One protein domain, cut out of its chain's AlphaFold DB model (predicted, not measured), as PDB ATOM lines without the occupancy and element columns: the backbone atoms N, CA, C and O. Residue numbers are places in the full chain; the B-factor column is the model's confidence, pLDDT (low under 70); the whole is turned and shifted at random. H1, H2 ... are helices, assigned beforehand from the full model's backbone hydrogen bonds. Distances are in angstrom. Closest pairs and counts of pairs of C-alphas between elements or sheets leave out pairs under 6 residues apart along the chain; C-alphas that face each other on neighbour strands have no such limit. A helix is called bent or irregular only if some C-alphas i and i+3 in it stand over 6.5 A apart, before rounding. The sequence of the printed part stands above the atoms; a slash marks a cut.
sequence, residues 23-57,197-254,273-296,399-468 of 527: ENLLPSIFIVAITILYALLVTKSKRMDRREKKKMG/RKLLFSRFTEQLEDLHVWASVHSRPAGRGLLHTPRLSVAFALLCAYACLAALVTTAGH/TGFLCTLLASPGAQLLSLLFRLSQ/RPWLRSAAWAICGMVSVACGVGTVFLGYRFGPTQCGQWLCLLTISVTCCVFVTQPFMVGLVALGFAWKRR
ATOM      1  N   GLU A  23     135.677 161.242  87.159       67.81
ATOM      2  CA  GLU A  23     136.827 161.012  86.274       67.81
ATOM      3  C   GLU A  23     136.375 160.562  84.881       67.81
ATOM      4  O   GLU A  23     136.922 161.004  83.873       67.81
ATOM      5  N   ASN A  24     135.339 159.718  84.815       77.12
ATOM      6  CA  ASN A  24     134.774 159.216  83.567       77.12
ATOM      7  C   ASN A  24     133.242 159.183  83.631       77.12
ATOM      8  O   ASN A  24     132.647 158.552  84.500       77.12
ATOM      9  N   LEU A  25     132.584 159.811  82.654       86.56
ATOM     10  CA  LEU A  25     131.118 159.794  82.515       86.56
ATOM     11  C   LEU A  25     130.603 158.645  81.628       86.56
ATOM     12  O   LEU A  25     129.400 158.545  81.388       86.56
ATOM     13  N   LEU A  26     131.493 157.780  81.127       90.38
ATOM     14  CA  LEU A  26     131.196 156.797  80.079       90.38
ATOM     15  C   LEU A  26     130.060 155.812  80.447       90.38
ATOM     16  O   LEU A  26     129.144 155.682  79.630       90.38
ATOM     17  N   PRO A  27     130.019 155.180  81.642       90.94
ATOM     18  CA  PRO A  27     128.905 154.297  82.010       90.94
ATOM     19  C   PRO A  27     127.563 155.041  82.079       90.94
ATOM     20  O   PRO A  27     126.539 154.532  81.626       90.94
ATOM     21  N   SER A  28     127.566 156.281  82.577       90.81
ATOM     22  CA  SER A  28     126.369 157.124  82.681       90.81
ATOM     23  C   SER A  28     125.843 157.555  81.312       90.81
ATOM     24  O   SER A  28     124.645 157.447  81.049       90.81
ATOM     25  N   ILE A  29     126.737 157.973  80.409       92.81
ATOM     26  CA  ILE A  29     126.405 158.296  79.013       92.81
ATOM     27  C   ILE A  29     125.829 157.061  78.311       92.81
ATOM     28  O   ILE A  29     124.815 157.172  77.621       92.81
ATOM     29  N   PHE A  30     126.409 155.876  78.532       93.69
ATOM     30  CA  PHE A  30     125.900 154.621  77.979       93.69
ATOM     31  C   PHE A  30     124.477 154.313  78.467       93.69
ATOM     32  O   PHE A  30     123.598 154.090  77.636       93.69
ATOM     33  N   ILE A  31     124.218 154.359  79.783       94.75
ATOM     34  CA  ILE A  31     122.881 154.108  80.360       94.75
ATOM     35  C   ILE A  31     121.831 155.089  79.809       94.75
ATOM     36  O   ILE A  31     120.730 154.668  79.437       94.75
ATOM     37  N   VAL A  32     122.165 156.376  79.674       94.75
ATOM     38  CA  VAL A  32     121.267 157.373  79.064       94.75
ATOM     39  C   VAL A  32     121.022 157.063  77.581       94.75
ATOM     40  O   VAL A  32     119.869 157.025  77.146       94.75
ATOM     41  N   ALA A  33     122.072 156.764  76.811       95.31
ATOM     42  CA  ALA A  33     121.967 156.461  75.385       95.31
ATOM     43  C   ALA A  33     121.111 155.213  75.102       95.31
ATOM     44  O   ALA A  33     120.223 155.265  74.245       95.31
ATOM     45  N   ILE A  34     121.297 154.113  75.849       94.19
ATOM     46  CA  ILE A  34     120.459 152.912  75.681       94.19
ATOM     47  C   ILE A  34     119.004 153.162  76.097       94.19
ATOM     48  O   ILE A  34     118.099 152.587  75.494       94.19
ATOM     49  N   THR A  35     118.754 154.055  77.061       93.44
ATOM     50  CA  THR A  35     117.395 154.426  77.495       93.44
ATOM     51  C   THR A  35     116.665 155.244  76.423       93.44
ATOM     52  O   THR A  35     115.498 154.977  76.123       93.44
ATOM     53  N   ILE A  36     117.357 156.189  75.774       94.75
ATOM     54  CA  ILE A  36     116.824 156.952  74.632       94.75
ATOM     55  C   ILE A  36     116.546 156.014  73.447       94.75
ATOM     56  O   ILE A  36     115.451 156.036  72.876       94.75
ATOM     57  N   LEU A  37     117.496 155.132  73.111       93.00
ATOM     58  CA  LEU A  37     117.328 154.132  72.054       93.00
ATOM     59  C   LEU A  37     116.138 153.199  72.339       93.00
ATOM     60  O   LEU A  37     115.326 152.943  71.447       93.00
ATOM     61  N   TYR A  38     115.981 152.745  73.584       92.25
ATOM     62  CA  TYR A  38     114.831 151.957  74.023       92.25
ATOM     63  C   TYR A  38     113.507 152.708  73.821       92.25
ATOM     64  O   TYR A  38     112.586 152.144  73.235       92.25
ATOM     65  N   ALA A  39     113.403 153.988  74.193       91.88
ATOM     66  CA  ALA A  39     112.186 154.782  73.979       91.88
ATOM     67  C   ALA A  39     111.808 154.923  72.485       91.88
ATOM     68  O   ALA A  39     110.632 154.799  72.108       91.88
ATOM     69  N   LEU A  40     112.803 155.105  71.608       91.50
ATOM     70  CA  LEU A  40     112.616 155.136  70.152       91.50
ATOM     71  C   LEU A  40     112.165 153.769  69.608       91.50
ATOM     72  O   LEU A  40     111.200 153.687  68.839       91.50
ATOM     73  N   LEU A  41     112.796 152.679  70.050       89.38
ATOM     74  CA  LEU A  41     112.431 151.315  69.659       89.38
ATOM     75  C   LEU A  41     111.060 150.893  70.223       89.38
ATOM     76  O   LEU A  41     110.313 150.205  69.526       89.38
ATOM     77  N   VAL A  42     110.660 151.356  71.413       88.75
ATOM     78  CA  VAL A  42     109.302 151.183  71.971       88.75
ATOM     79  C   VAL A  42     108.279 151.910  71.101       88.75
ATOM     80  O   VAL A  42     107.196 151.393  70.837       88.75
ATOM     81  N   THR A  43     108.620 153.092  70.592       87.12
ATOM     82  CA  THR A  43     107.748 153.844  69.681       87.12
ATOM     83  C   THR A  43     107.617 153.145  68.322       87.12
ATOM     84  O   THR A  43     106.508 153.033  67.791       87.12
ATOM     85  N   LYS A  44     108.713 152.597  67.777       85.62
ATOM     86  CA  LYS A  44     108.709 151.801  66.535       85.62
ATOM     87  C   LYS A  44     107.924 150.491  66.688       85.62
ATOM     88  O   LYS A  44     107.048 150.213  65.869       85.62
ATOM     89  N   SER A  45     108.165 149.731  67.756       83.69
ATOM     90  CA  SER A  45     107.449 148.481  68.057       83.69
ATOM     91  C   SER A  45     105.959 148.721  68.315       83.69
ATOM     92  O   SER A  45     105.146 148.038  67.704       83.69
ATOM     93  N   LYS A  46     105.557 149.764  69.061       83.38
ATOM     94  CA  LYS A  46     104.136 150.165  69.190       83.38
ATOM     95  C   LYS A  46     103.475 150.463  67.837       83.38
ATOM     96  O   LYS A  46     102.292 150.168  67.666       83.38
ATOM     97  N   ARG A  47     104.200 151.043  66.870       82.56
ATOM     98  CA  ARG A  47     103.691 151.280  65.503       82.56
ATOM     99  C   ARG A  47     103.558 149.975  64.705       82.56
ATOM    100  O   ARG A  47     102.562 149.820  64.004       82.56
ATOM    101  N   MET A  48     104.499 149.037  64.839       78.12
ATOM    102  CA  MET A  48     104.420 147.702  64.222       78.12
ATOM    103  C   MET A  48     103.293 146.857  64.835       78.12
ATOM    104  O   MET A  48     102.414 146.407  64.109       78.12
ATOM    105  N   ASP A  49     103.230 146.757  66.163       76.38
ATOM    106  CA  ASP A  49     102.176 146.062  66.916       76.38
ATOM    107  C   ASP A  49     100.765 146.572  66.549       76.38
ATOM    108  O   ASP A  49      99.814 145.795  66.488       76.38
ATOM    109  N   ARG A  50     100.606 147.876  66.261       74.19
ATOM    110  CA  ARG A  50      99.343 148.453  65.755       74.19
ATOM    111  C   ARG A  50      99.027 148.082  64.299       74.19
ATOM    112  O   ARG A  50      97.848 148.027  63.961       74.19
ATOM    113  N   ARG A  51     100.030 147.851  63.442       74.00
ATOM    114  CA  ARG A  51      99.832 147.395  62.052       74.00
ATOM    115  C   ARG A  51      99.448 145.919  62.012       74.00
ATOM    116  O   ARG A  51      98.434 145.581  61.413       74.00
ATOM    117  N   GLU A  52     100.183 145.064  62.717       71.31
ATOM    118  CA  GLU A  52      99.915 143.619  62.723       71.31
ATOM    119  C   GLU A  52      98.547 143.295  63.350       71.31
ATOM    120  O   GLU A  52      97.795 142.498  62.794       71.31
ATOM    121  N   LYS A  53      98.125 144.017  64.402       69.50
ATOM    122  CA  LYS A  53      96.759 143.903  64.956       69.50
ATOM    123  C   LYS A  53      95.629 144.196  63.961       69.50
ATOM    124  O   LYS A  53      94.536 143.683  64.165       69.50
ATOM    125  N   LYS A  54      95.860 145.000  62.912       69.69
ATOM    126  CA  LYS A  54      94.869 145.206  61.837       69.69
ATOM    127  C   LYS A  54      94.835 144.031  60.852       69.69
ATOM    128  O   LYS A  54      93.775 143.716  60.315       69.69
ATOM    129  N   LYS A  55      95.973 143.363  60.627       67.88
ATOM    130  CA  LYS A  55      96.047 142.172  59.765       67.88
ATOM    131  C   LYS A  55      95.356 140.968  60.403       67.88
ATOM    132  O   LYS A  55      94.581 140.297  59.725       67.88
ATOM    133  N   MET A  56      95.573 140.745  61.703       65.44
ATOM    134  CA  MET A  56      94.936 139.665  62.471       65.44
ATOM    135  C   MET A  56      93.411 139.622  62.256       65.44
ATOM    136  O   MET A  56      92.748 140.657  62.168       65.44
ATOM    137  N   GLY A  57      92.860 138.412  62.156       68.69
ATOM    138  CA  GLY A  57      91.438 138.161  61.909       68.69
ATOM    139  C   GLY A  57      91.213 136.918  61.046       68.69
ATOM    140  O   GLY A  57      92.168 136.282  60.599       68.69
ATOM    141  N   ARG A 197     113.213 114.203  64.773       74.75
ATOM    142  CA  ARG A 197     114.155 115.199  64.218       74.75
ATOM    143  C   ARG A 197     113.462 116.407  63.577       74.75
ATOM    144  O   ARG A 197     113.941 117.525  63.758       74.75
ATOM    145  N   LYS A 198     112.353 116.216  62.849       75.94
ATOM    146  CA  LYS A 198     111.612 117.326  62.226       75.94
ATOM    147  C   LYS A 198     110.794 118.115  63.249       75.94
ATOM    148  O   LYS A 198     110.801 119.340  63.196       75.94
ATOM    149  N   LEU A 199     110.139 117.442  64.199       75.25
ATOM    150  CA  LEU A 199     109.392 118.108  65.276       75.25
ATOM    151  C   LEU A 199     110.331 118.911  66.192       75.25
ATOM    152  O   LEU A 199     110.024 120.056  66.519       75.25
ATOM    153  N   LEU A 200     111.503 118.357  66.521       79.94
ATOM    154  CA  LEU A 200     112.584 119.044  67.229       79.94
ATOM    155  C   LEU A 200     113.073 120.270  66.454       79.94
ATOM    156  O   LEU A 200     113.101 121.356  67.020       79.94
ATOM    157  N   PHE A 201     113.421 120.126  65.171       78.56
ATOM    158  CA  PHE A 201     113.914 121.250  64.371       78.56
ATOM    159  C   PHE A 201     112.860 122.354  64.223       78.56
ATOM    160  O   PHE A 201     113.162 123.513  64.486       78.56
ATOM    161  N   SER A 202     111.610 121.995  63.904       72.06
ATOM    162  CA  SER A 202     110.485 122.932  63.805       72.06
ATOM    163  C   SER A 202     110.264 123.700  65.111       72.06
ATOM    164  O   SER A 202     110.192 124.931  65.080       72.06
ATOM    165  N   ARG A 203     110.206 123.005  66.258       75.56
ATOM    166  CA  ARG A 203     110.051 123.655  67.568       75.56
ATOM    167  C   ARG A 203     111.277 124.463  67.967       75.56
ATOM    168  O   ARG A 203     111.101 125.512  68.567       75.56
ATOM    169  N   PHE A 204     112.485 124.034  67.615       78.12
ATOM    170  CA  PHE A 204     113.708 124.796  67.862       78.12
ATOM    171  C   PHE A 204     113.732 126.101  67.055       78.12
ATOM    172  O   PHE A 204     113.997 127.150  67.629       78.12
ATOM    173  N   THR A 205     113.380 126.082  65.763       74.12
ATOM    174  CA  THR A 205     113.308 127.311  64.953       74.12
ATOM    175  C   THR A 205     112.207 128.259  65.428       74.12
ATOM    176  O   THR A 205     112.455 129.452  65.570       74.12
ATOM    177  N   GLU A 206     111.023 127.736  65.756       71.38
ATOM    178  CA  GLU A 206     109.917 128.524  66.319       71.38
ATOM    179  C   GLU A 206     110.308 129.133  67.677       71.38
ATOM    180  O   GLU A 206     110.147 130.329  67.899       71.38
ATOM    181  N   GLN A 207     110.890 128.337  68.581       73.38
ATOM    182  CA  GLN A 207     111.331 128.812  69.892       73.38
ATOM    183  C   GLN A 207     112.543 129.750  69.810       73.38
ATOM    184  O   GLN A 207     112.668 130.611  70.673       73.38
ATOM    185  N   LEU A 208     113.401 129.669  68.787       74.12
ATOM    186  CA  LEU A 208     114.416 130.699  68.550       74.12
ATOM    187  C   LEU A 208     113.756 132.033  68.175       74.12
ATOM    188  O   LEU A 208     114.066 133.049  68.792       74.12
ATOM    189  N   GLU A 209     112.796 132.054  67.247       67.38
ATOM    190  CA  GLU A 209     112.072 133.286  66.886       67.38
ATOM    191  C   GLU A 209     111.271 133.891  68.062       67.38
ATOM    192  O   GLU A 209     111.057 135.108  68.112       67.38
ATOM    193  N   ASP A 210     110.870 133.073  69.042       67.56
ATOM    194  CA  ASP A 210     110.001 133.482  70.154       67.56
ATOM    195  C   ASP A 210     110.691 133.648  71.531       67.56
ATOM    196  O   ASP A 210     110.191 134.407  72.365       67.56
ATOM    197  N   LEU A 211     111.814 132.975  71.809       66.12
ATOM    198  CA  LEU A 211     112.520 132.999  73.109       66.12
ATOM    199  C   LEU A 211     113.952 133.550  73.032       66.12
ATOM    200  O   LEU A 211     114.517 133.914  74.068       66.12
ATOM    201  N   HIS A 212     114.545 133.659  71.839       80.69
ATOM    202  CA  HIS A 212     115.835 134.325  71.672       80.69
ATOM    203  C   HIS A 212     115.638 135.845  71.728       80.69
ATOM    204  O   HIS A 212     115.514 136.507  70.697       80.69
ATOM    205  N   VAL A 213     115.622 136.398  72.943       78.06
ATOM    206  CA  VAL A 213     115.302 137.792  73.312       78.06
ATOM    207  C   VAL A 213     115.791 138.840  72.299       78.06
ATOM    208  O   VAL A 213     115.053 139.766  71.978       78.06
ATOM    209  N   TRP A 214     116.998 138.676  71.750       78.31
ATOM    210  CA  TRP A 214     117.578 139.574  70.743       78.31
ATOM    211  C   TRP A 214     116.999 139.405  69.321       78.31
ATOM    212  O   TRP A 214     116.440 140.354  68.772       78.31
ATOM    213  N   ALA A 215     117.079 138.210  68.720       70.00
ATOM    214  CA  ALA A 215     116.543 137.935  67.378       70.00
ATOM    215  C   ALA A 215     115.016 138.134  67.309       70.00
ATOM    216  O   ALA A 215     114.482 138.641  66.321       70.00
ATOM    217  N   SER A 216     114.333 137.821  68.411       67.25
ATOM    218  CA  SER A 216     112.889 137.935  68.609       67.25
ATOM    219  C   SER A 216     112.345 139.373  68.475       67.25
ATOM    220  O   SER A 216     111.148 139.553  68.251       67.25
ATOM    221  N   VAL A 217     113.200 140.406  68.563       69.00
ATOM    222  CA  VAL A 217     112.847 141.821  68.309       69.00
ATOM    223  C   VAL A 217     112.843 142.170  66.810       69.00
ATOM    224  O   VAL A 217     112.148 143.105  66.405       69.00
ATOM    225  N   HIS A 218     113.596 141.440  65.980       63.59
ATOM    226  CA  HIS A 218     113.689 141.670  64.532       63.59
ATOM    227  C   HIS A 218     112.759 140.746  63.729       63.59
ATOM    228  O   HIS A 218     112.117 141.192  62.776       63.59
ATOM    229  N   SER A 219     112.665 139.472  64.116       55.19
ATOM    230  CA  SER A 219     111.773 138.503  63.477       55.19
ATOM    231  C   SER A 219     110.330 138.683  63.945       55.19
ATOM    232  O   SER A 219     110.021 138.548  65.129       55.19
ATOM    233  N   ARG A 220     109.427 138.933  62.990       57.91
ATOM    234  CA  ARG A 220     107.975 138.846  63.204       57.91
ATOM    235  C   ARG A 220     107.619 137.408  63.606       57.91
ATOM    236  O   ARG A 220     107.984 136.507  62.852       57.91
ATOM    237  N   PRO A 221     106.901 137.160  64.708       52.91
ATOM    238  CA  PRO A 221     106.460 135.814  65.050       52.91
ATOM    239  C   PRO A 221     105.208 135.407  64.258       52.91
ATOM    240  O   PRO A 221     104.227 136.152  64.202       52.91
ATOM    241  N   ALA A 222     105.202 134.202  63.687       46.84
ATOM    242  CA  ALA A 222     104.043 133.663  62.977       46.84
ATOM    243  C   ALA A 222     102.994 133.090  63.958       46.84
ATOM    244  O   ALA A 222     103.053 131.929  64.353       46.84
ATOM    245  N   GLY A 223     102.006 133.902  64.360       54.88
ATOM    246  CA  GLY A 223     100.880 133.469  65.205       54.88
ATOM    247  C   GLY A 223     100.743 134.262  66.508       54.88
ATOM    248  O   GLY A 223     100.921 135.478  66.513       54.88
ATOM    249  N   ARG A 224     100.405 133.597  67.627       54.19
ATOM    250  CA  ARG A 224     100.201 134.232  68.954       54.19
ATOM    251  C   ARG A 224     101.510 134.606  69.673       54.19
ATOM    252  O   ARG A 224     101.598 134.543  70.898       54.19
ATOM    253  N   GLY A 225     102.535 134.991  68.918       55.16
ATOM    254  CA  GLY A 225     103.800 135.433  69.487       55.16
ATOM    255  C   GLY A 225     103.634 136.688  70.343       55.16
ATOM    256  O   GLY A 225     102.766 137.529  70.105       55.16
ATOM    257  N   LEU A 226     104.506 136.820  71.344       55.16
ATOM    258  CA  LEU A 226     104.605 138.020  72.177       55.16
ATOM    259  C   LEU A 226     104.663 139.295  71.317       55.16
ATOM    260  O   LEU A 226     105.437 139.329  70.363       55.16
ATOM    261  N   LEU A 227     103.927 140.349  71.681       64.19
ATOM    262  CA  LEU A 227     104.036 141.661  71.019       64.19
ATOM    263  C   LEU A 227     105.500 142.155  71.008       64.19
ATOM    264  O   LEU A 227     106.262 141.859  71.932       64.19
ATOM    265  N   HIS A 228     105.908 142.939  70.005       73.50
ATOM    266  CA  HIS A 228     107.299 143.412  69.894       73.50
ATOM    267  C   HIS A 228     107.696 144.282  71.102       73.50
ATOM    268  O   HIS A 228     108.849 144.286  71.531       73.50
ATOM    269  N   THR A 229     106.724 144.995  71.677       79.88
ATOM    270  CA  THR A 229     106.899 145.864  72.849       79.88
ATOM    271  C   THR A 229     107.434 145.158  74.114       79.88
ATOM    272  O   THR A 229     108.480 145.588  74.599       79.88
ATOM    273  N   PRO A 230     106.806 144.096  74.665       83.44
ATOM    274  CA  PRO A 230     107.353 143.354  75.808       83.44
ATOM    275  C   PRO A 230     108.633 142.556  75.495       83.44
ATOM    276  O   PRO A 230     109.454 142.381  76.392       83.44
ATOM    277  N   ARG A 231     108.859 142.106  74.246       81.38
ATOM    278  CA  ARG A 231     110.151 141.485  73.859       81.38
ATOM    279  C   ARG A 231     111.301 142.469  74.072       81.38
ATOM    280  O   ARG A 231     112.288 142.167  74.738       81.38
ATOM    281  N   LEU A 232     111.119 143.681  73.551       87.50
ATOM    282  CA  LEU A 232     112.078 144.773  73.648       87.50
ATOM    283  C   LEU A 232     112.321 145.229  75.097       87.50
ATOM    284  O   LEU A 232     113.457 145.549  75.438       87.50
ATOM    285  N   SER A 233     111.298 145.255  75.959       89.69
ATOM    286  CA  SER A 233     111.489 145.642  77.366       89.69
ATOM    287  C   SER A 233     112.270 144.596  78.162       89.69
ATOM    288  O   SER A 233     113.109 144.968  78.978       89.69
ATOM    289  N   VAL A 234     112.080 143.298  77.887       90.44
ATOM    290  CA  VAL A 234     112.930 142.244  78.470       90.44
ATOM    291  C   VAL A 234     114.373 142.350  77.962       90.44
ATOM    292  O   VAL A 234     115.296 142.244  78.765       90.44
ATOM    293  N   ALA A 235     114.582 142.624  76.668       90.94
ATOM    294  CA  ALA A 235     115.920 142.857  76.112       90.94
ATOM    295  C   ALA A 235     116.634 144.043  76.788       90.94
ATOM    296  O   ALA A 235     117.804 143.942  77.153       90.94
ATOM    297  N   PHE A 236     115.915 145.148  77.012       92.38
ATOM    298  CA  PHE A 236     116.433 146.328  77.705       92.38
ATOM    299  C   PHE A 236     116.753 146.058  79.183       92.38
ATOM    300  O   PHE A 236     117.841 146.402  79.642       92.38
ATOM    301  N   ALA A 237     115.856 145.383  79.912       93.19
ATOM    302  CA  ALA A 237     116.085 145.001  81.305       93.19
ATOM    303  C   ALA A 237     117.310 144.078  81.452       93.19
ATOM    304  O   ALA A 237     118.115 144.262  82.362       93.19
ATOM    305  N   LEU A 238     117.488 143.131  80.523       92.56
ATOM    306  CA  LEU A 238     118.648 142.240  80.479       92.56
ATOM    307  C   LEU A 238     119.952 142.993  80.159       92.56
ATOM    308  O   LEU A 238     120.977 142.720  80.779       92.56
ATOM    309  N   LEU A 239     119.919 143.975  79.251       94.00
ATOM    310  CA  LEU A 239     121.076 144.830  78.960       94.00
ATOM    311  C   LEU A 239     121.481 145.676  80.178       94.00
ATOM    312  O   LEU A 239     122.663 145.749  80.501       94.00
ATOM    313  N   CYS A 240     120.507 146.261  80.884       94.56
ATOM    314  CA  CYS A 240     120.758 146.996  82.126       94.56
ATOM    315  C   CYS A 240     121.320 146.070  83.218       94.56
ATOM    316  O   CYS A 240     122.272 146.443  83.902       94.56
ATOM    317  N   ALA A 241     120.791 144.849  83.352       94.81
ATOM    318  CA  ALA A 241     121.312 143.853  84.284       94.81
ATOM    319  C   ALA A 241     122.770 143.471  83.970       94.81
ATOM    320  O   ALA A 241     123.589 143.436  84.883       94.81
ATOM    321  N   TYR A 242     123.132 143.269  82.696       94.88
ATOM    322  CA  TYR A 242     124.529 143.028  82.311       94.88
ATOM    323  C   TYR A 242     125.435 144.238  82.551       94.88
ATOM    324  O   TYR A 242     126.544 144.054  83.045       94.88
ATOM    325  N   ALA A 243     124.973 145.461  82.279       94.56
ATOM    326  CA  ALA A 243     125.726 146.679  82.578       94.56
ATOM    327  C   ALA A 243     126.027 146.812  84.086       94.56
ATOM    328  O   ALA A 243     127.155 147.137  84.465       94.56
ATOM    329  N   CYS A 244     125.052 146.468  84.934       94.62
ATOM    330  CA  CYS A 244     125.170 146.514  86.391       94.62
ATOM    331  C   CYS A 244     126.035 145.381  86.958       94.62
ATOM    332  O   CYS A 244     126.836 145.622  87.858       94.62
ATOM    333  N   LEU A 245     125.908 144.153  86.437       93.06
ATOM    334  CA  LEU A 245     126.756 143.024  86.838       93.06
ATOM    335  C   LEU A 245     128.208 143.246  86.409       93.06
ATOM    336  O   LEU A 245     129.109 143.051  87.221       93.06
ATOM    337  N   ALA A 246     128.442 143.729  85.184       91.88
ATOM    338  CA  ALA A 246     129.776 144.113  84.737       91.88
ATOM    339  C   ALA A 246     130.367 145.209  85.637       91.88
ATOM    340  O   ALA A 246     131.524 145.102  86.033       91.88
ATOM    341  N   ALA A 247     129.571 146.221  86.014       91.75
ATOM    342  CA  ALA A 247     130.012 147.299  86.899       91.75
ATOM    343  C   ALA A 247     130.384 146.792  88.301       91.75
ATOM    344  O   ALA A 247     131.437 147.152  88.830       91.75
ATOM    345  N   LEU A 248     129.555 145.910  88.872       92.00
ATOM    346  CA  LEU A 248     129.806 145.274  90.164       92.00
ATOM    347  C   LEU A 248     131.105 144.460  90.136       92.00
ATOM    348  O   LEU A 248     131.952 144.631  91.011       92.00
ATOM    349  N   VAL A 249     131.305 143.640  89.099       89.62
ATOM    350  CA  VAL A 249     132.538 142.861  88.910       89.62
ATOM    351  C   VAL A 249     133.763 143.769  88.794       89.62
ATOM    352  O   VAL A 249     134.761 143.498  89.458       89.62
ATOM    353  N   THR A 250     133.710 144.867  88.031       86.94
ATOM    354  CA  THR A 250     134.852 145.796  87.936       86.94
ATOM    355  C   THR A 250     135.151 146.530  89.243       86.94
ATOM    356  O   THR A 250     136.311 146.844  89.490       86.94
ATOM    357  N   THR A 251     134.159 146.751  90.119       86.06
ATOM    358  CA  THR A 251     134.428 147.248  91.485       86.06
ATOM    359  C   THR A 251     134.977 146.170  92.423       86.06
ATOM    360  O   THR A 251     135.881 146.447  93.204       86.06
ATOM    361  N   ALA A 252     134.481 144.932  92.338       82.44
ATOM    362  CA  ALA A 252     134.906 143.832  93.206       82.44
ATOM    363  C   ALA A 252     136.308 143.301  92.849       82.44
ATOM    364  O   ALA A 252     137.076 142.921  93.734       82.44
ATOM    365  N   GLY A 253     136.680 143.344  91.565       68.06
ATOM    366  CA  GLY A 253     138.003 142.959  91.057       68.06
ATOM    367  C   GLY A 253     139.164 143.827  91.557       68.06
ATOM    368  O   GLY A 253     140.315 143.514  91.281       68.06
ATOM    369  N   HIS A 254     138.891 144.890  92.320       52.59
ATOM    370  CA  HIS A 254     139.911 145.662  93.032       52.59
ATOM    371  C   HIS A 254     140.450 144.944  94.290       52.59
ATOM    372  O   HIS A 254     141.437 145.395  94.862       52.59
ATOM    373  N   THR A 273     134.372 135.062  83.480       84.44
ATOM    374  CA  THR A 273     133.581 135.984  84.308       84.44
ATOM    375  C   THR A 273     132.408 136.592  83.533       84.44
ATOM    376  O   THR A 273     131.306 136.696  84.074       84.44
ATOM    377  N   GLY A 274     132.590 136.923  82.248       83.62
ATOM    378  CA  GLY A 274     131.489 137.342  81.378       83.62
ATOM    379  C   GLY A 274     130.458 136.229  81.172       83.62
ATOM    380  O   GLY A 274     129.257 136.459  81.300       83.62
ATOM    381  N   PHE A 275     130.910 134.992  80.948       86.12
ATOM    382  CA  PHE A 275     130.040 133.819  80.844       86.12
ATOM    383  C   PHE A 275     129.234 133.567  82.132       86.12
ATOM    384  O   PHE A 275     128.014 133.402  82.053       86.12
ATOM    385  N   LEU A 276     129.861 133.646  83.312       88.38
ATOM    386  CA  LEU A 276     129.181 133.557  84.612       88.38
ATOM    387  C   LEU A 276     128.101 134.641  84.779       88.38
ATOM    388  O   LEU A 276     126.984 134.331  85.200       88.38
ATOM    389  N   CYS A 277     128.376 135.883  84.361       86.69
ATOM    390  CA  CYS A 277     127.362 136.940  84.330       86.69
ATOM    391  C   CYS A 277     126.170 136.557  83.432       86.69
ATOM    392  O   CYS A 277     125.018 136.804  83.805       86.69
ATOM    393  N   THR A 278     126.405 135.897  82.285       87.50
ATOM    394  CA  THR A 278     125.307 135.419  81.423       87.50
ATOM    395  C   THR A 278     124.434 134.358  82.077       87.50
ATOM    396  O   THR A 278     123.209 134.465  81.974       87.50
ATOM    397  N   LEU A 279     125.032 133.392  82.783       87.88
ATOM    398  CA  LEU A 279     124.307 132.336  83.495       87.88
ATOM    399  C   LEU A 279     123.438 132.895  84.629       87.88
ATOM    400  O   LEU A 279     122.339 132.393  84.845       87.88
ATOM    401  N   LEU A 280     123.889 133.955  85.309       89.19
ATOM    402  CA  LEU A 280     123.145 134.575  86.406       89.19
ATOM    403  C   LEU A 280     121.903 135.349  85.923       89.19
ATOM    404  O   LEU A 280     120.821 135.186  86.483       89.19
ATOM    405  N   ALA A 281     122.025 136.180  84.880       88.06
ATOM    406  CA  ALA A 281     120.926 137.062  84.453       88.06
ATOM    407  C   ALA A 281     119.969 136.448  83.409       88.06
ATOM    408  O   ALA A 281     118.788 136.807  83.366       88.06
ATOM    409  N   SER A 282     120.443 135.521  82.565       86.88
ATOM    410  CA  SER A 282     119.641 134.946  81.467       86.88
ATOM    411  C   SER A 282     118.357 134.227  81.941       86.88
ATOM    412  O   SER A 282     117.291 134.498  81.374       86.88
ATOM    413  N   PRO A 283     118.367 133.405  83.018       85.56
ATOM    414  CA  PRO A 283     117.154 132.766  83.538       85.56
ATOM    415  C   PRO A 283     116.077 133.768  83.979       85.56
ATOM    416  O   PRO A 283     114.890 133.542  83.741       85.56
ATOM    417  N   GLY A 284     116.478 134.911  84.551       84.94
ATOM    418  CA  GLY A 284     115.559 135.983  84.946       84.94
ATOM    419  C   GLY A 284     114.840 136.619  83.752       84.94
ATOM    420  O   GLY A 284     113.627 136.823  83.792       84.94
ATOM    421  N   ALA A 285     115.553 136.855  82.646       85.06
ATOM    422  CA  ALA A 285     114.953 137.358  81.408       85.06
ATOM    423  C   ALA A 285     114.009 136.338  80.745       85.06
ATOM    424  O   ALA A 285     112.960 136.716  80.213       85.06
ATOM    425  N   GLN A 286     114.323 135.041  80.816       82.50
ATOM    426  CA  GLN A 286     113.414 133.989  80.349       82.50
ATOM    427  C   GLN A 286     112.156 133.891  81.230       82.50
ATOM    428  O   GLN A 286     111.045 133.816  80.703       82.50
ATOM    429  N   LEU A 287     112.283 134.010  82.557       84.19
ATOM    430  CA  LEU A 287     111.137 134.061  83.470       84.19
ATOM    431  C   LEU A 287     110.245 135.292  83.218       84.19
ATOM    432  O   LEU A 287     109.023 135.157  83.147       84.19
ATOM    433  N   LEU A 288     110.830 136.475  83.000       83.38
ATOM    434  CA  LEU A 288     110.083 137.675  82.596       83.38
ATOM    435  C   LEU A 288     109.364 137.479  81.253       83.38
ATOM    436  O   LEU A 288     108.205 137.869  81.111       83.38
ATOM    437  N   SER A 289     110.010 136.819  80.288       80.19
ATOM    438  CA  SER A 289     109.397 136.474  78.998       80.19
ATOM    439  C   SER A 289     108.190 135.543  79.173       80.19
ATOM    440  O   SER A 289     107.146 135.769  78.561       80.19
ATOM    441  N   LEU A 290     108.284 134.543  80.056       76.50
ATOM    442  CA  LEU A 290     107.172 133.651  80.409       76.50
ATOM    443  C   LEU A 290     106.030 134.397  81.122       76.50
ATOM    444  O   LEU A 290     104.867 134.204  80.764       76.50
ATOM    445  N   LEU A 291     106.325 135.306  82.056       80.38
ATOM    446  CA  LEU A 291     105.312 136.156  82.702       80.38
ATOM    447  C   LEU A 291     104.587 137.055  81.686       80.38
ATOM    448  O   LEU A 291     103.356 137.169  81.708       80.38
ATOM    449  N   PHE A 292     105.314 137.637  80.728       79.12
ATOM    450  CA  PHE A 292     104.691 138.378  79.634       79.12
ATOM    451  C   PHE A 292     103.829 137.481  78.729       79.12
ATOM    452  O   PHE A 292     102.776 137.949  78.296       79.12
ATOM    453  N   ARG A 293     104.198 136.215  78.474       73.31
ATOM    454  CA  ARG A 293     103.355 135.251  77.729       73.31
ATOM    455  C   ARG A 293     102.052 134.967  78.470       73.31
ATOM    456  O   ARG A 293     100.973 135.146  77.908       73.31
ATOM    457  N   LEU A 294     102.149 134.612  79.750       70.69
ATOM    458  CA  LEU A 294     100.998 134.311  80.607       70.69
ATOM    459  C   LEU A 294     100.039 135.509  80.737       70.69
ATOM    460  O   LEU A 294      98.827 135.322  80.766       70.69
ATOM    461  N   SER A 295     100.551 136.746  80.735       71.00
ATOM    462  CA  SER A 295      99.718 137.965  80.758       71.00
ATOM    463  C   SER A 295      99.083 138.368  79.414       71.00
ATOM    464  O   SER A 295      98.336 139.349  79.371       71.00
ATOM    465  N   GLN A 296      99.373 137.653  78.319       62.66
ATOM    466  CA  GLN A 296      98.891 137.965  76.963       62.66
ATOM    467  C   GLN A 296      97.886 136.959  76.386       62.66
ATOM    468  O   GLN A 296      97.352 137.222  75.310       62.66
ATOM    469  N   ARG A 399      94.439 137.136  84.812       65.06
ATOM    470  CA  ARG A 399      94.071 138.248  85.692       65.06
ATOM    471  C   ARG A 399      94.826 139.516  85.254       65.06
ATOM    472  O   ARG A 399      96.053 139.460  85.155       65.06
ATOM    473  N   PRO A 400      94.157 140.666  85.043       67.06
ATOM    474  CA  PRO A 400      94.784 141.845  84.435       67.06
ATOM    475  C   PRO A 400      95.965 142.406  85.243       67.06
ATOM    476  O   PRO A 400      96.900 142.946  84.651       67.06
ATOM    477  N   TRP A 401      95.991 142.200  86.568       77.38
ATOM    478  CA  TRP A 401      97.128 142.580  87.414       77.38
ATOM    479  C   TRP A 401      98.443 141.909  86.997       77.38
ATOM    480  O   TRP A 401      99.490 142.529  87.143       77.38
ATOM    481  N   LEU A 402      98.416 140.693  86.432       79.56
ATOM    482  CA  LEU A 402      99.626 139.973  86.011       79.56
ATOM    483  C   LEU A 402     100.371 140.736  84.905       79.56
ATOM    484  O   LEU A 402     101.599 140.747  84.866       79.56
ATOM    485  N   ARG A 403      99.625 141.427  84.034       81.12
ATOM    486  CA  ARG A 403     100.187 142.284  82.986       81.12
ATOM    487  C   ARG A 403     100.868 143.510  83.585       81.12
ATOM    488  O   ARG A 403     101.994 143.820  83.204       81.12
ATOM    489  N   SER A 404     100.205 144.182  84.524       83.56
ATOM    490  CA  SER A 404     100.768 145.338  85.230       83.56
ATOM    491  C   SER A 404     101.994 144.950  86.061       83.56
ATOM    492  O   SER A 404     102.994 145.657  86.021       83.56
ATOM    493  N   ALA A 405     101.961 143.794  86.731       87.62
ATOM    494  CA  ALA A 405     103.085 143.255  87.492       87.62
ATOM    495  C   ALA A 405     104.294 142.940  86.599       87.62
ATOM    496  O   ALA A 405     105.407 143.329  86.938       87.62
ATOM    497  N   ALA A 406     104.098 142.314  85.432       87.62
ATOM    498  CA  ALA A 406     105.192 142.051  84.493       87.62
ATOM    499  C   ALA A 406     105.876 143.348  84.012       87.62
ATOM    500  O   ALA A 406     107.105 143.427  83.995       87.62
ATOM    501  N   TRP A 407     105.099 144.398  83.703       90.00
ATOM    502  CA  TRP A 407     105.649 145.725  83.384       90.00
ATOM    503  C   TRP A 407     106.334 146.392  84.584       90.00
ATOM    504  O   TRP A 407     107.409 146.962  84.410       90.00
ATOM    505  N   ALA A 408     105.765 146.292  85.788       91.12
ATOM    506  CA  ALA A 408     106.342 146.866  87.003       91.12
ATOM    507  C   ALA A 408     107.687 146.217  87.366       91.12
ATOM    508  O   ALA A 408     108.663 146.929  87.568       91.12
ATOM    509  N   ILE A 409     107.777 144.881  87.374       91.25
ATOM    510  CA  ILE A 409     109.028 144.157  87.657       91.25
ATOM    511  C   ILE A 409     110.083 144.492  86.593       91.25
ATOM    512  O   ILE A 409     111.209 144.843  86.933       91.25
ATOM    513  N   CYS A 410     109.716 144.452  85.307       91.88
ATOM    514  CA  CYS A 410     110.616 144.794  84.204       91.88
ATOM    515  C   CYS A 410     111.136 146.245  84.305       91.88
ATOM    516  O   CYS A 410     112.328 146.488  84.106       91.88
ATOM    517  N   GLY A 411     110.273 147.193  84.684       92.00
ATOM    518  CA  GLY A 411     110.642 148.585  84.949       92.00
ATOM    519  C   GLY A 411     111.564 148.743  86.159       92.00
ATOM    520  O   GLY A 411     112.628 149.343  86.028       92.00
ATOM    521  N   MET A 412     111.209 148.163  87.311       93.44
ATOM    522  CA  MET A 412     112.011 148.237  88.540       93.44
ATOM    523  C   MET A 412     113.406 147.633  88.359       93.44
ATOM    524  O   MET A 412     114.379 148.264  88.753       93.44
ATOM    525  N   VAL A 413     113.526 146.466  87.711       93.75
ATOM    526  CA  VAL A 413     114.831 145.854  87.395       93.75
ATOM    527  C   VAL A 413     115.654 146.768  86.484       93.75
ATOM    528  O   VAL A 413     116.822 147.020  86.771       93.75
ATOM    529  N   SER A 414     115.048 147.327  85.432       95.19
ATOM    530  CA  SER A 414     115.748 148.242  84.515       95.19
ATOM    531  C   SER A 414     116.261 149.498  85.230       95.19
ATOM    532  O   SER A 414     117.407 149.894  85.028       95.19
ATOM    533  N   VAL A 415     115.439 150.107  86.093       95.25
ATOM    534  CA  VAL A 415     115.804 151.312  86.857       95.25
ATOM    535  C   VAL A 415     116.856 151.000  87.919       95.25
ATOM    536  O   VAL A 415     117.860 151.704  87.983       95.25
ATOM    537  N   ALA A 416     116.685 149.939  88.711       95.94
ATOM    538  CA  ALA A 416     117.634 149.561  89.757       95.94
ATOM    539  C   ALA A 416     119.020 149.232  89.178       95.94
ATOM    540  O   ALA A 416     120.027 149.745  89.661       95.94
ATOM    541  N   CYS A 417     119.079 148.447  88.098       95.88
ATOM    542  CA  CYS A 417     120.338 148.136  87.425       95.88
ATOM    543  C   CYS A 417     120.937 149.353  86.696       95.88
ATOM    544  O   CYS A 417     122.157 149.517  86.686       95.88
ATOM    545  N   GLY A 418     120.113 150.242  86.130       94.69
ATOM    546  CA  GLY A 418     120.576 151.503  85.542       94.69
ATOM    547  C   GLY A 418     121.219 152.430  86.579       94.69
ATOM    548  O   GLY A 418     122.360 152.850  86.401       94.69
ATOM    549  N   VAL A 419     120.531 152.682  87.696       94.50
ATOM    550  CA  VAL A 419     121.038 153.494  88.817       94.50
ATOM    551  C   VAL A 419     122.276 152.854  89.449       94.50
ATOM    552  O   VAL A 419     123.255 153.555  89.689       94.50
ATOM    553  N   GLY A 420     122.286 151.531  89.642       93.44
ATOM    554  CA  GLY A 420     123.460 150.797  90.126       93.44
ATOM    555  C   GLY A 420     124.674 150.952  89.205       93.44
ATOM    556  O   GLY A 420     125.768 151.243  89.681       93.44
ATOM    557  N   THR A 421     124.480 150.859  87.885       94.00
ATOM    558  CA  THR A 421     125.552 151.085  86.897       94.00
ATOM    559  C   THR A 421     126.089 152.518  86.957       94.00
ATOM    560  O   THR A 421     127.301 152.709  86.922       94.00
ATOM    561  N   VAL A 422     125.216 153.524  87.080       92.19
ATOM    562  CA  VAL A 422     125.613 154.940  87.208       92.19
ATOM    563  C   VAL A 422     126.384 155.188  88.509       92.19
ATOM    564  O   VAL A 422     127.430 155.831  88.487       92.19
ATOM    565  N   PHE A 423     125.903 154.656  89.636       90.69
ATOM    566  CA  PHE A 423     126.509 154.853  90.954       90.69
ATOM    567  C   PHE A 423     127.885 154.183  91.078       90.69
ATOM    568  O   PHE A 423     128.837 154.810  91.538       90.69
ATOM    569  N   LEU A 424     128.009 152.929  90.627       89.12
ATOM    570  CA  LEU A 424     129.289 152.215  90.594       89.12
ATOM    571  C   LEU A 424     130.240 152.854  89.568       89.12
ATOM    572  O   LEU A 424     131.402 153.111  89.876       89.12
ATOM    573  N   GLY A 425     129.722 153.175  88.377       86.44
ATOM    574  CA  GLY A 425     130.477 153.754  87.265       86.44
ATOM    575  C   GLY A 425     131.027 155.160  87.517       86.44
ATOM    576  O   GLY A 425     132.037 155.518  86.921       86.44
ATOM    577  N   TYR A 426     130.432 155.936  88.432       84.69
ATOM    578  CA  TYR A 426     130.958 157.245  88.851       84.69
ATOM    579  C   TYR A 426     132.385 157.158  89.418       84.69
ATOM    580  O   TYR A 426     133.153 158.111  89.315       84.69
ATOM    581  N   ARG A 427     132.750 156.010  90.010       81.50
ATOM    582  CA  ARG A 427     134.066 155.766  90.621       81.50
ATOM    583  C   ARG A 427     135.100 155.170  89.652       81.50
ATOM    584  O   ARG A 427     136.150 154.737  90.112       81.50
ATOM    585  N   PHE A 428     134.812 155.079  88.349       86.00
ATOM    586  CA  PHE A 428     135.707 154.401  87.405       86.00
ATOM    587  C   PHE A 428     136.806 155.316  86.861       86.00
ATOM    588  O   PHE A 428     136.529 156.326  86.209       86.00
ATOM    589  N   GLY A 429     138.052 154.864  87.003       84.50
ATOM    590  CA  GLY A 429     139.174 155.338  86.198       84.50
ATOM    591  C   GLY A 429     139.065 154.885  84.728       84.50
ATOM    592  O   GLY A 429     138.263 153.999  84.391       84.50
ATOM    593  N   PRO A 430     139.876 155.445  83.813       83.44
ATOM    594  CA  PRO A 430     139.734 155.201  82.372       83.44
ATOM    595  C   PRO A 430     140.010 153.737  81.982       83.44
ATOM    596  O   PRO A 430     139.343 153.179  81.110       83.44
ATOM    597  N   THR A 431     140.936 153.072  82.679       83.12
ATOM    598  CA  THR A 431     141.230 151.639  82.511       83.12
ATOM    599  C   THR A 431     140.061 150.752  82.947       83.12
ATOM    600  O   THR A 431     139.715 149.803  82.243       83.12
ATOM    601  N   GLN A 432     139.398 151.093  84.057       84.81
ATOM    602  CA  GLN A 432     138.208 150.392  84.550       84.81
ATOM    603  C   GLN A 432     137.018 150.564  83.598       84.81
ATOM    604  O   GLN A 432     136.300 149.598  83.353       84.81
ATOM    605  N   CYS A 433     136.848 151.738  82.976       87.31
ATOM    606  CA  CYS A 433     135.846 151.934  81.920       87.31
ATOM    607  C   CYS A 433     136.073 151.000  80.718       87.31
ATOM    608  O   CYS A 433     135.114 150.422  80.201       87.31
ATOM    609  N   GLY A 434     137.329 150.809  80.297       85.88
ATOM    610  CA  GLY A 434     137.688 149.857  79.240       85.88
ATOM    611  C   GLY A 434     137.407 148.399  79.626       85.88
ATOM    612  O   GLY A 434     136.803 147.658  78.849       85.88
ATOM    613  N   GLN A 435     137.780 147.998  80.845       86.06
ATOM    614  CA  GLN A 435     137.494 146.660  81.385       86.06
ATOM    615  C   GLN A 435     135.987 146.392  81.502       86.06
ATOM    616  O   GLN A 435     135.523 145.326  81.098       86.06
ATOM    617  N   TRP A 436     135.216 147.367  81.992       90.94
ATOM    618  CA  TRP A 436     133.758 147.298  82.105       90.94
ATOM    619  C   TRP A 436     133.093 147.112  80.741       90.94
ATOM    620  O   TRP A 436     132.271 146.210  80.572       90.94
ATOM    621  N   LEU A 437     133.486 147.919  79.751       91.25
ATOM    622  CA  LEU A 437     132.937 147.843  78.400       91.25
ATOM    623  C   LEU A 437     133.270 146.498  77.735       91.25
ATOM    624  O   LEU A 437     132.398 145.899  77.109       91.25
ATOM    625  N   CYS A 438     134.492 145.992  77.919       89.44
ATOM    626  CA  CYS A 438     134.913 144.673  77.441       89.44
ATOM    627  C   CYS A 438     134.111 143.533  78.099       89.44
ATOM    628  O   CYS A 438     133.585 142.653  77.419       89.44
ATOM    629  N   LEU A 439     133.939 143.566  79.424       90.38
ATOM    630  CA  LEU A 439     133.154 142.566  80.148       90.38
ATOM    631  C   LEU A 439     131.668 142.594  79.742       90.38
ATOM    632  O   LEU A 439     131.035 141.541  79.624       90.38
ATOM    633  N   LEU A 440     131.120 143.783  79.473       92.81
ATOM    634  CA  LEU A 440     129.762 143.970  78.965       92.81
ATOM    635  C   LEU A 440     129.595 143.405  77.545       92.81
ATOM    636  O   LEU A 440     128.636 142.670  77.302       92.81
ATOM    637  N   THR A 441     130.515 143.683  76.613       90.94
ATOM    638  CA  THR A 441     130.432 143.146  75.241       90.94
ATOM    639  C   THR A 441     130.621 141.630  75.205       90.94
ATOM    640  O   THR A 441     129.862 140.954  74.506       90.94
ATOM    641  N   ILE A 442     131.534 141.071  76.009       89.75
ATOM    642  CA  ILE A 442     131.673 139.616  76.201       89.75
ATOM    643  C   ILE A 442     130.360 139.022  76.731       89.75
ATOM    644  O   ILE A 442     129.843 138.070  76.149       89.75
ATOM    645  N   SER A 443     129.772 139.604  77.782       92.25
ATOM    646  CA  SER A 443     128.519 139.110  78.374       92.25
ATOM    647  C   SER A 443     127.355 139.140  77.375       92.25
ATOM    648  O   SER A 443     126.634 138.155  77.230       92.25
ATOM    649  N   VAL A 444     127.184 140.228  76.617       91.62
ATOM    650  CA  VAL A 444     126.137 140.304  75.581       91.62
ATOM    651  C   VAL A 444     126.393 139.291  74.456       91.62
ATOM    652  O   VAL A 444     125.459 138.615  74.027       91.62
ATOM    653  N   THR A 445     127.644 139.105  74.030       90.62
ATOM    654  CA  THR A 445     128.009 138.142  72.973       90.62
ATOM    655  C   THR A 445     127.754 136.696  73.412       90.62
ATOM    656  O   THR A 445     127.079 135.947  72.704       90.62
ATOM    657  N   CYS A 446     128.192 136.308  74.613       89.81
ATOM    658  CA  CYS A 446     127.916 134.988  75.188       89.81
ATOM    659  C   CYS A 446     126.414 134.756  75.437       89.81
ATOM    660  O   CYS A 446     125.932 133.627  75.318       89.81
ATOM    661  N   CYS A 447     125.647 135.812  75.730       89.94
ATOM    662  CA  CYS A 447     124.193 135.738  75.845       89.94
ATOM    663  C   CYS A 447     123.531 135.422  74.493       89.94
ATOM    664  O   CYS A 447     122.708 134.510  74.412       89.94
ATOM    665  N   VAL A 448     123.916 136.148  73.438       89.31
ATOM    666  CA  VAL A 448     123.388 135.989  72.074       89.31
ATOM    667  C   VAL A 448     123.772 134.637  71.471       89.31
ATOM    668  O   VAL A 448     122.906 133.929  70.981       89.31
ATOM    669  N   PHE A 449     125.048 134.255  71.493       89.25
ATOM    670  CA  PHE A 449     125.518 133.113  70.698       89.25
ATOM    671  C   PHE A 449     125.604 131.788  71.461       89.25
ATOM    672  O   PHE A 449     125.573 130.737  70.827       89.25
ATOM    673  N   VAL A 450     125.692 131.812  72.798       88.00
ATOM    674  CA  VAL A 450     125.886 130.596  73.606       88.00
ATOM    675  C   VAL A 450     124.658 130.293  74.459       88.00
ATOM    676  O   VAL A 450     123.970 129.301  74.213       88.00
ATOM    677  N   THR A 451     124.337 131.127  75.454       86.31
ATOM    678  CA  THR A 451     123.358 130.719  76.478       86.31
ATOM    679  C   THR A 451     121.906 130.775  76.007       86.31
ATOM    680  O   THR A 451     121.146 129.877  76.369       86.31
ATOM    681  N   GLN A 452     121.491 131.735  75.166       86.75
ATOM    682  CA  GLN A 452     120.123 131.723  74.622       86.75
ATOM    683  C   GLN A 452     119.873 130.544  73.657       86.75
ATOM    684  O   GLN A 452     118.913 129.806  73.902       86.75
ATOM    685  N   PRO A 453     120.712 130.274  72.631       89.00
ATOM    686  CA  PRO A 453     120.521 129.119  71.750       89.00
ATOM    687  C   PRO A 453     120.582 127.776  72.486       89.00
ATOM    688  O   PRO A 453     119.778 126.892  72.196       89.00
ATOM    689  N   PHE A 454     121.474 127.627  73.474       87.38
ATOM    690  CA  PHE A 454     121.573 126.413  74.289       87.38
ATOM    691  C   PHE A 454     120.308 126.162  75.122       87.38
ATOM    692  O   PHE A 454     119.740 125.071  75.065       87.38
ATOM    693  N   MET A 455     119.812 127.175  75.843       84.94
ATOM    694  CA  MET A 455     118.598 127.042  76.660       84.94
ATOM    695  C   MET A 455     117.355 126.765  75.800       84.94
ATOM    696  O   MET A 455     116.532 125.927  76.166       84.94
ATOM    697  N   VAL A 456     117.243 127.398  74.626       85.19
ATOM    698  CA  VAL A 456     116.193 127.082  73.641       85.19
ATOM    699  C   VAL A 456     116.343 125.653  73.108       85.19
ATOM    700  O   VAL A 456     115.351 124.935  73.005       85.19
ATOM    701  N   GLY A 457     117.571 125.198  72.847       85.50
ATOM    702  CA  GLY A 457     117.871 123.822  72.448       85.50
ATOM    703  C   GLY A 457     117.403 122.789  73.474       85.50
ATOM    704  O   GLY A 457     116.738 121.826  73.102       85.50
ATOM    705  N   LEU A 458     117.670 123.015  74.766       86.88
ATOM    706  CA  LEU A 458     117.212 122.135  75.848       86.88
ATOM    707  C   LEU A 458     115.681 122.097  75.974       86.88
ATOM    708  O   LEU A 458     115.109 121.017  76.133       86.88
ATOM    709  N   VAL A 459     115.002 123.246  75.868       83.81
ATOM    710  CA  VAL A 459     113.529 123.314  75.927       83.81
ATOM    711  C   VAL A 459     112.895 122.621  74.715       83.81
ATOM    712  O   VAL A 459     111.954 121.841  74.881       83.81
ATOM    713  N   ALA A 460     113.436 122.832  73.512       83.69
ATOM    714  CA  ALA A 460     112.991 122.151  72.300       83.69
ATOM    715  C   ALA A 460     113.230 120.634  72.380       83.69
ATOM    716  O   ALA A 460     112.345 119.858  72.020       83.69
ATOM    717  N   LEU A 461     114.383 120.204  72.909       86.62
ATOM    718  CA  LEU A 461     114.745 118.797  73.087       86.62
ATOM    719  C   LEU A 461     113.831 118.089  74.092       86.62
ATOM    720  O   LEU A 461     113.271 117.044  73.768       86.62
ATOM    721  N   GLY A 462     113.618 118.672  75.276       84.12
ATOM    722  CA  GLY A 462     112.714 118.120  76.288       84.12
ATOM    723  C   GLY A 462     111.261 118.053  75.804       84.12
ATOM    724  O   GLY A 462     110.569 117.062  76.041       84.12
ATOM    725  N   PHE A 463     110.808 119.067  75.057       81.19
ATOM    726  CA  PHE A 463     109.494 119.055  74.413       81.19
ATOM    727  C   PHE A 463     109.385 117.940  73.362       81.19
ATOM    728  O   PHE A 463     108.427 117.165  73.385       81.19
ATOM    729  N   ALA A 464     110.362 117.841  72.457       80.56
ATOM    730  CA  ALA A 464     110.359 116.858  71.379       80.56
ATOM    731  C   ALA A 464     110.484 115.425  71.901       80.56
ATOM    732  O   ALA A 464     109.838 114.534  71.362       80.56
ATOM    733  N   TRP A 465     111.246 115.198  72.975       81.75
ATOM    734  CA  TRP A 465     111.337 113.895  73.638       81.75
ATOM    735  C   TRP A 465     109.994 113.503  74.261       81.75
ATOM    736  O   TRP A 465     109.519 112.390  74.053       81.75
ATOM    737  N   LYS A 466     109.340 114.434  74.973       82.50
ATOM    738  CA  LYS A 466     108.038 114.196  75.617       82.50
ATOM    739  C   LYS A 466     106.887 113.978  74.624       82.50
ATOM    740  O   LYS A 466     105.922 113.310  74.974       82.50
ATOM    741  N   ARG A 467     106.978 114.534  73.411       72.25
ATOM    742  CA  ARG A 467     105.965 114.410  72.341       72.25
ATOM    743  C   ARG A 467     106.413 113.581  71.130       72.25
ATOM    744  O   ARG A 467     105.800 113.674  70.071       72.25
ATOM    745  N   ARG A 468     107.469 112.774  71.254       69.88
ATOM    746  CA  ARG A 468     108.037 112.013  70.121       69.88
ATOM    747  C   ARG A 468     107.030 111.036  69.479       69.88
ATOM    748  O   ARG A 468     107.130 110.787  68.283       69.88
TER     749      ARG A 468
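Overview. This is residues 23 to 57, 197 to 254, 273 to 296 and 399 to 468 of the 527 residues of the protein "Polycystin 1 like 1, transient receptor potential channel interacting" of Myotis lucifugus (UniProt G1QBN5). H6, the longest helix, and H1 make the two sides of a long V, nearest each other where residues 26 and 433 lie and spreading from there; H3 runs between them in the middle, with H5 packed along it. H6 is bent but runs nearly straight, its arms H6a and H6b at 20 degrees; H2 packs on H6b at the open end, and the bent H4 covers part of H3. H1, H3, H4b and H5 form an up-and-down bundle, each running against the one before it in the chain. The printed part has 187 residues with six named helices, H1 to H6 in chain order, and no named strand: all helix. It is compact, with a radius of gyration of the C-alphas of 17.8 A, and elongated, spanning 55 by 36 by 27 A.

Along the chain. By its hydrogen bonds H6 was assigned as one helix, residues 430 to 466, but it is bent, with C-alphas 448 and 451 6.9 A apart; H6a is residues 430 to 448, 27.2 A, and H6b is residues 451 to 466, 22.5 A, with C-alpha 466 at (108.038, 114.196, 75.617). H3 is residues 228 to 252, 36.1 A, and H5 residues 400 to 425, 37.7 A. H1, residues 26 to 55, 43.2 A, begins at (131.196, 156.797, 80.079). H2 is residues 197 to 211, 20.0 A. H4, residues 273 to 294, was also assigned as one helix by its hydrogen bonds but is bent, with C-alphas 280 and 283 6.9 A apart: H4a is residues 273 to 280, 10.7 A, and H4b residues 283 to 294, 16.5 A.

Arrangement. H6a touches the hub, H3, at residues 239 to 250 of H3, opposite ways at a steep tilt of 42 degrees; the closest C-alphas, of Ala 246 and Trp 436, are 5.7 A apart. H6a also touches H4a, closest at the C-alphas of Gly 274 and Ser 443, 4.6 A. H6b touches H2, closest at the C-alphas of Leu 200 and Ala 464, 5.2 A. H3 touches H5 the same way at a shallow tilt of 32 degrees, closest at the C-alphas of Ala 237 and Ser 414, 4.6 A. H1 touches H3 opposite ways at 16 degrees, a shallow tilt, closest at the C-alphas of Ser 45 and His 228, 5.4 A. H4b touches H3, closest at the C-alphas of Val 234 and Ala 285, 6.0 A. H1 and H6b are apart. Every O i to N i+4 pair is within hydrogen-bond range in H2, H3, H4a, H4b, H6a and H6b; H1 has 25 of 26 and H5 21 of 22.

Size, cuts and confidence. The two C-alphas farthest apart, of Glu 23 and Arg 468, are 59.1 A apart. Residues 58 to 196, 255 to 272 and 297 to 398 are not printed, with C-alpha gaps across the cuts of 32.4, 14.5 and 10.0 A. The link from H2 to H3, 16 residues, is long; that from H5 to H6 is tight. Mean pLDDT of the printed part is 82.7; 27 residues are under 70, among them 53 to 57 and 216 to 227.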